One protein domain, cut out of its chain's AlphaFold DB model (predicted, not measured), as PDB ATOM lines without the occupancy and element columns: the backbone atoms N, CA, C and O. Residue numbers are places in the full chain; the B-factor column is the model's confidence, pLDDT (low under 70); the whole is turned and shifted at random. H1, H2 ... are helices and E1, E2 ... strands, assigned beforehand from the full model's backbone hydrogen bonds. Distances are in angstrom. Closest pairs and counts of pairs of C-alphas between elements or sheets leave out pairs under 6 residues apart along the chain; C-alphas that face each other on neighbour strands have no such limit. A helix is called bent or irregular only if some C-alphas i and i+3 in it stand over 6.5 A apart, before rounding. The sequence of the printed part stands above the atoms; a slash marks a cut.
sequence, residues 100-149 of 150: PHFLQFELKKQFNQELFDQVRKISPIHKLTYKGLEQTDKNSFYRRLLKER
ATOM      1  N   PRO A 100      74.864 171.318  -2.131       95.06
ATOM      2  CA  PRO A 100      76.021 170.541  -2.587       95.06
ATOM      3  C   PRO A 100      76.111 169.111  -2.041       95.06
ATOM      4  O   PRO A 100      76.773 168.270  -2.646       95.06
ATOM      5  N   HIS A 101      75.483 168.813  -0.900       95.19
ATOM      6  CA  HIS A 101      75.500 167.474  -0.309       95.19
ATOM      7  C   HIS A 101      74.420 166.541  -0.864       95.19
ATOM      8  O   HIS A 101      74.474 165.349  -0.574       95.19
ATOM      9  N   PHE A 102      73.469 167.018  -1.673       94.81
ATOM     10  CA  PHE A 102      72.359 166.183  -2.142       94.81
ATOM     11  C   PHE A 102      72.847 164.900  -2.831       94.81
ATOM     12  O   PHE A 102      72.487 163.793  -2.430       94.81
ATOM     13  N   LEU A 103      73.749 165.034  -3.812       95.25
ATOM     14  CA  LEU A 103      74.261 163.895  -4.579       95.25
ATOM     15  C   LEU A 103      74.995 162.872  -3.699       95.25
ATOM     16  O   LEU A 103      74.967 161.678  -3.990       95.25
ATOM     17  N   GLN A 104      75.595 163.316  -2.587       95.56
ATOM     18  CA  GLN A 104      76.261 162.449  -1.612       95.56
ATOM     19  C   GLN A 104      75.324 161.364  -1.067       95.56
ATOM     20  O   GLN A 104      75.753 160.228  -0.865       95.56
ATOM     21  N   PHE A 105      74.057 161.709  -0.821       94.75
ATOM     22  CA  PHE A 105      73.056 160.802  -0.252       94.75
ATOM     23  C   PHE A 105      72.464 159.837  -1.289       94.75
ATOM     24  O   PHE A 105      71.911 158.797  -0.925       94.75
ATOM     25  N   GLU A 106      72.645 160.127  -2.578       95.62
ATOM     26  CA  GLU A 106      72.176 159.293  -3.685       95.62
ATOM     27  C   GLU A 106      73.239 158.291  -4.170       95.62
ATOM     28  O   GLU A 106      72.899 157.327  -4.852       95.62
ATOM     29  N   LEU A 107      74.515 158.445  -3.777       96.00
ATOM     30  CA  LEU A 107      75.659 157.689  -4.324       96.00
ATOM     31  C   LEU A 107      75.474 156.163  -4.376       96.00
ATOM     32  O   LEU A 107      75.956 155.525  -5.313       96.00
ATOM     33  N   LYS A 108      74.800 155.567  -3.386       95.81
ATOM     34  CA  LYS A 108      74.594 154.107  -3.312       95.81
ATOM     35  C   LYS A 108      73.356 153.617  -4.064       95.81
ATOM     36  O   LYS A 108      73.229 152.416  -4.288       95.81
ATOM     37  N   LYS A 109      72.437 154.516  -4.408       95.81
ATOM     38  CA  LYS A 109      71.166 154.185  -5.057       95.81
ATOM     39  C   LYS A 109      71.365 154.017  -6.557       95.81
ATOM     40  O   LYS A 109      72.366 154.478  -7.106       95.81
ATOM     41  N   GLN A 110      70.409 153.357  -7.208       96.31
ATOM     42  CA  GLN A 110      70.393 153.225  -8.665       96.31
ATOM     43  C   GLN A 110      70.386 154.601  -9.332       96.31
ATOM     44  O   GLN A 110      69.711 155.523  -8.877       96.31
ATOM     45  N   PHE A 111      71.162 154.724 -10.402       96.19
ATOM     46  CA  PHE A 111      71.287 155.955 -11.156       96.19
ATOM     47  C   PHE A 111      69.963 156.330 -11.816       96.19
ATOM     48  O   PHE A 111      69.328 155.511 -12.481       96.19
ATOM     49  N   ASN A 112      69.591 157.596 -11.661       96.25
ATOM     50  CA  ASN A 112      68.442 158.202 -12.306       96.25
ATOM     51  C   ASN A 112      68.916 159.485 -13.000       96.25
ATOM     52  O   ASN A 112      69.357 160.425 -12.337       96.25
ATOM     53  N   GLN A 113      68.834 159.503 -14.332       95.44
ATOM     54  CA  GLN A 113      69.297 160.624 -15.152       95.44
ATOM     55  C   GLN A 113      68.518 161.913 -14.861       95.44
ATOM     56  O   GLN A 113      69.119 162.972 -14.728       95.44
ATOM     57  N   GLU A 114      67.197 161.823 -14.704       96.94
ATOM     58  CA  GLU A 114      66.348 162.982 -14.431       96.94
ATOM     59  C   GLU A 114      66.714 163.631 -13.090       96.94
ATOM     60  O   GLU A 114      66.905 164.845 -13.015       96.94
ATOM     61  N   LEU A 115      66.896 162.817 -12.045       95.56
ATOM     62  CA  LEU A 115      67.357 163.291 -10.742       95.56
ATOM     63  C   LEU A 115      68.751 163.917 -10.841       95.56
ATOM     64  O   LEU A 115      68.995 164.971 -10.260       95.56
ATOM     65  N   PHE A 116      69.666 163.294 -11.588       95.19
ATOM     66  CA  PHE A 116      71.003 163.842 -11.788       95.19
ATOM     67  C   PHE A 116      70.944 165.237 -12.422       95.19
ATOM     68  O   PHE A 116      71.560 166.171 -11.911       95.19
ATOM     69  N   ASP A 117      70.142 165.411 -13.472       94.69
ATOM     70  CA  ASP A 117      69.984 166.697 -14.151       94.69
ATOM     71  C   ASP A 117      69.301 167.753 -13.270       94.69
ATOM     72  O   ASP A 117      69.663 168.928 -13.333       94.69
ATOM     73  N   GLN A 118      68.361 167.362 -12.405       94.81
ATOM     74  CA  GLN A 118      67.783 168.259 -11.397       94.81
ATOM     75  C   GLN A 118      68.846 168.737 -10.397       94.81
ATOM     76  O   GLN A 118      68.968 169.934 -10.140       94.81
ATOM     77  N   VAL A 119      69.656 167.821  -9.868       93.88
ATOM     78  CA  VAL A 119      70.687 168.127  -8.863       93.88
ATOM     79  C   VAL A 119      71.773 169.039  -9.430       93.88
ATOM     80  O   VAL A 119      72.179 169.993  -8.766       93.88
ATOM     81  N   ARG A 120      72.183 168.817 -10.682       93.31
ATOM     82  CA  ARG A 120      73.134 169.682 -11.399       93.31
ATOM     83  C   ARG A 120      72.626 171.113 -11.575       93.31
ATOM     84  O   ARG A 120      73.417 172.046 -11.510       93.31
ATOM     85  N   LYS A 121      71.314 171.297 -11.758       92.38
ATOM     86  CA  LYS A 121      70.691 172.631 -11.831       92.38
ATOM     87  C   LYS A 121      70.649 173.333 -10.472       92.38
ATOM     88  O   LYS A 121      70.698 174.558 -10.427       92.38
ATOM     89  N   ILE A 122      70.550 172.578  -9.376       91.75
ATOM     90  CA  ILE A 122      70.529 173.125  -8.009       91.75
ATOM     91  C   ILE A 122      71.927 173.589  -7.580       91.75
ATOM     92  O   ILE A 122      72.056 174.599  -6.883       91.75
ATOM     93  N   SER A 123      72.978 172.858  -7.959       93.44
ATOM     94  CA  SER A 123      74.355 173.254  -7.673       93.44
ATOM     95  C   SER A 123      75.340 172.759  -8.736       93.44
ATOM     96  O   SER A 123      75.271 171.591  -9.116       93.44
ATOM     97  N   PRO A 124      76.304 173.590  -9.174       94.12
ATOM     98  CA  PRO A 124      77.380 173.145 -10.062       94.12
ATOM     99  C   PRO A 124      78.485 172.372  -9.322       94.12
ATOM    100  O   PRO A 124      79.276 171.676  -9.959       94.12
ATOM    101  N   ILE A 125      78.551 172.493  -7.989       95.56
ATOM    102  CA  ILE A 125      79.559 171.875  -7.122       95.56
ATOM    103  C   ILE A 125      78.869 170.912  -6.155       95.56
ATOM    104  O   ILE A 125      77.989 171.305  -5.393       95.56
ATOM    105  N   HIS A 126      79.328 169.663  -6.129       95.81
ATOM    106  CA  HIS A 126      78.764 168.600  -5.298       95.81
ATOM    107  C   HIS A 126      79.818 168.064  -4.341       95.81
ATOM    108  O   HIS A 126      80.855 167.554  -4.771       95.81
ATOM    109  N   LYS A 127      79.551 168.142  -3.036       96.69
ATOM    110  CA  LYS A 127      80.401 167.550  -2.003       96.69
ATOM    111  C   LYS A 127      80.023 166.091  -1.810       96.69
ATOM    112  O   LYS A 127      78.992 165.784  -1.221       96.69
ATOM    113  N   LEU A 128      80.886 165.196  -2.287       95.81
ATOM    114  CA  LEU A 128      80.693 163.751  -2.211       95.81
ATOM    115  C   LEU A 128      81.417 163.143  -0.996       95.81
ATOM    116  O   LEU A 128      82.025 163.832  -0.171       95.81
ATOM    117  N   THR A 129      81.351 161.817  -0.891       94.06
ATOM    118  CA  THR A 129      82.071 161.009   0.097       94.06
ATOM    119  C   THR A 129      82.657 159.780  -0.588       94.06
ATOM    120  O   THR A 129      82.107 159.315  -1.578       94.06
ATOM    121  N   TYR A 130      83.756 159.247  -0.059       91.25
ATOM    122  CA  TYR A 130      84.317 157.952  -0.466       91.25
ATOM    123  C   TYR A 130      83.945 156.822   0.511       91.25
ATOM    124  O   TYR A 130      84.201 155.652   0.242       91.25
ATOM    125  N   LYS A 131      83.371 157.165   1.672       92.56
ATOM    126  CA  LYS A 131      83.152 156.226   2.776       92.56
ATOM    127  C   LYS A 131      81.959 155.311   2.495       92.56
ATOM    128  O   LYS A 131      80.861 155.793   2.215       92.56
ATOM    129  N   GLY A 132      82.151 154.002   2.659       91.44
ATOM    130  CA  GLY A 132      81.071 153.019   2.596       91.44
ATOM    131  C   GLY A 132      80.566 152.726   1.179       91.44
ATOM    132  O   GLY A 132      79.391 152.386   1.024       91.44
ATOM    133  N   LEU A 133      81.391 152.934   0.149       91.25
ATOM    134  CA  LEU A 133      81.026 152.758  -1.266       91.25
ATOM    135  C   LEU A 133      81.578 151.467  -1.890       91.25
ATOM    136  O   LEU A 133      81.441 151.251  -3.098       91.25
ATOM    137  N   GLU A 134      82.175 150.598  -1.074       86.94
ATOM    138  CA  GLU A 134      82.855 149.375  -1.502       86.94
ATOM    139  C   GLU A 134      81.879 148.408  -2.194       86.94
ATOM    140  O   GLU A 134      82.191 147.850  -3.248       86.94
ATOM    141  N   GLN A 135      80.662 148.283  -1.652       86.56
ATOM    142  CA  GLN A 135      79.612 147.367  -2.117       86.56
ATOM    143  C   GLN A 135      78.431 148.124  -2.738       86.56
ATOM    144  O   GLN A 135      77.298 148.069  -2.268       86.56
ATOM    145  N   THR A 136      78.712 148.891  -3.786       89.75
ATOM    146  CA  THR A 136      77.700 149.633  -4.547       89.75
ATOM    147  C   THR A 136      77.303 148.894  -5.819       89.75
ATOM    148  O   THR A 136      78.155 148.323  -6.505       89.75
ATOM    149  N   ASP A 137      76.010 148.941  -6.151       91.50
ATOM    150  CA  ASP A 137      75.476 148.358  -7.382       91.50
ATOM    151  C   ASP A 137      76.177 148.932  -8.629       91.50
ATOM    152  O   ASP A 137      76.577 150.102  -8.657       91.50
ATOM    153  N   LYS A 138      76.328 148.124  -9.686       90.44
ATOM    154  CA  LYS A 138      77.033 148.521 -10.922       90.44
ATOM    155  C   LYS A 138      76.365 149.691 -11.652       90.44
ATOM    156  O   LYS A 138      77.063 150.404 -12.379       90.44
ATOM    157  N   ASN A 139      75.061 149.870 -11.452       92.50
ATOM    158  CA  ASN A 139      74.250 150.959 -11.982       92.50
ATOM    159  C   ASN A 139      73.978 152.040 -10.931       92.50
ATOM    160  O   ASN A 139      73.126 152.891 -11.159       92.50
ATOM    161  N   SER A 140      74.673 152.033  -9.791       95.44
ATOM    162  CA  SER A 140      74.549 153.105  -8.801       95.44
ATOM    163  C   SER A 140      75.105 154.436  -9.301       95.44
ATOM    164  O   SER A 140      75.994 154.461 -10.161       95.44
ATOM    165  N   PHE A 141      74.651 155.541  -8.705       95.69
ATOM    166  CA  PHE A 141      75.214 156.873  -8.951       95.69
ATOM    167  C   PHE A 141      76.742 156.881  -8.842       95.69
ATOM    168  O   PHE A 141      77.418 157.329  -9.764       95.69
ATOM    169  N   TYR A 142      77.309 156.310  -7.777       94.94
ATOM    170  CA  TYR A 142      78.761 156.253  -7.591       94.94
ATOM    171  C   TYR A 142      79.489 155.566  -8.752       94.94
ATOM    172  O   TYR A 142      80.474 156.089  -9.276       94.94
ATOM    173  N   ARG A 143      79.006 154.395  -9.189       92.62
ATOM    174  CA  ARG A 143      79.651 153.641 -10.275       92.62
ATOM    175  C   ARG A 143      79.499 154.325 -11.629       92.62
ATOM    176  O   ARG A 143      80.404 154.194 -12.451       92.62
ATOM    177  N   ARG A 144      78.398 155.042 -11.862       92.31
ATOM    178  CA  ARG A 144      78.205 155.850 -13.075       92.31
ATOM    179  C   ARG A 144      79.163 157.037 -13.109       92.31
ATOM    180  O   ARG A 144      79.914 157.157 -14.071       92.31
ATOM    181  N   LEU A 145      79.247 157.803 -12.021       90.62
ATOM    182  CA  LEU A 145      80.133 158.969 -11.916       90.62
ATOM    183  C   LEU A 145      81.620 158.611 -12.088       90.62
ATOM    184  O   LEU A 145      82.360 159.347 -12.730       90.62
ATOM    185  N   LEU A 146      82.067 157.457 -11.577       85.25
ATOM    186  CA  LEU A 146      83.448 156.995 -11.779       85.25
ATOM    187  C   LEU A 146      83.764 156.576 -13.222       85.25
ATOM    188  O   LEU A 146      84.914 156.679 -13.650       85.25
ATOM    189  N   LYS A 147      82.775 156.041 -13.947       76.38
ATOM    190  CA  LYS A 147      82.950 155.563 -15.326       76.38
ATOM    191  C   LYS A 147      82.934 156.699 -16.332       76.38
ATOM    192  O   LYS A 147      83.660 156.628 -17.315       76.38
ATOM    193  N   GLU A 148      82.096 157.701 -16.093       64.81
ATOM    194  CA  GLU A 148      81.865 158.772 -17.056       64.81
ATOM    195  C   GLU A 148      83.009 159.785 -17.118       64.81
ATOM    196  O   GLU A 148      83.012 160.526 -18.087       64.81
ATOM    197  N   ARG A 149      83.977 159.765 -16.167       53.25
ATOM    198  CA  ARG A 149      85.141 160.684 -16.078       53.25
ATOM    199  C   ARG A 149      84.865 161.995 -16.826       53.25
ATOM    200  O   ARG A 149      85.468 162.243 -17.868       53.25
TER     201      ARG A 149
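This is residues 100 to 149 of the 150 residues of the protein "Capsular polysaccharide synthesis protein" of Melissococcus plutonius (strain ATCC 35311 / CIP 104052 / LMG 20360 / NCIMB 702443) (UniProt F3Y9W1). Two short helices, H1 and H2, form a loose helical hairpin, with the short strand E1 beside the first residues of H1. From E1 a wide loop, residues 128 to 140, swings round to a third helix, H3, which begins near the last residue of H1 and stands crosswise to it. The printed part has 50 residues, with three named helices and one named strand in the order H1, H2, E1, H3; the class is mostly helix, and E1 pairs with no named strand. The whole is compact, with a radius of gyration of the C-alphas of 10.2 A and spans of 28 by 20 by 19 A.

Start with the longest helix, H2, residues 113 to 122. Then look for H1, residues 100 to 106: H1 and H2 only just touch, with 3 pairs of C-alphas within 8 A, the closest being those of Leu 103 and Val 119 at 7.0 A. They run opposite ways at a shallow tilt of 18 degrees, a helical hairpin. Next find E1, residues 125 to 127, which has 10 pairs of C-alphas within 8 A of H1; the closest are those of Pro 100 and His 126, 4.3 A apart. H2 and E1 are apart, but only just, with their closest C-alphas at 8.4 A. Then turn to H3, residues 141 to 148, which is close to H1 but not clearly touching it: the closest C-alphas, those of Glu 106 and Phe 141, are 6.5 A apart. The lines of H1 and H3 stand about perpendicular, at 75 degrees. H3 is apart from H2 and from E1. In H2 and H3 every O i to N i+4 pair is within hydrogen-bond range; in H1 it is 0 of 3, while 3 of its 4 O i to N i+3 pairs are within range.

Find C-alpha 113 at (69.297, 160.624, -15.152); from there H2 runs 14.5 A to C-alpha 122. Go back to C-alpha 100 at (76.021, 170.541, -2.587), where H1 begins; it covers 11.9 A and is irregular, with C-alphas 100 and 103 at 7.2 A. E1 is 6.8 A long. H3 runs 10.7 A to C-alpha 148 at (81.865, 158.772, -17.056).

The two C-alphas farthest apart are those of Lys 121 and Gln 135, at 28.5 A. The printed part has no cut. The link from H2 to E1 is tight, that from H1 to H2 is short, and that from E1 to H3 is long, with 13 residues. The mean pLDDT of the printed part is 92.0; look for values under 70 at residues 148 to 149.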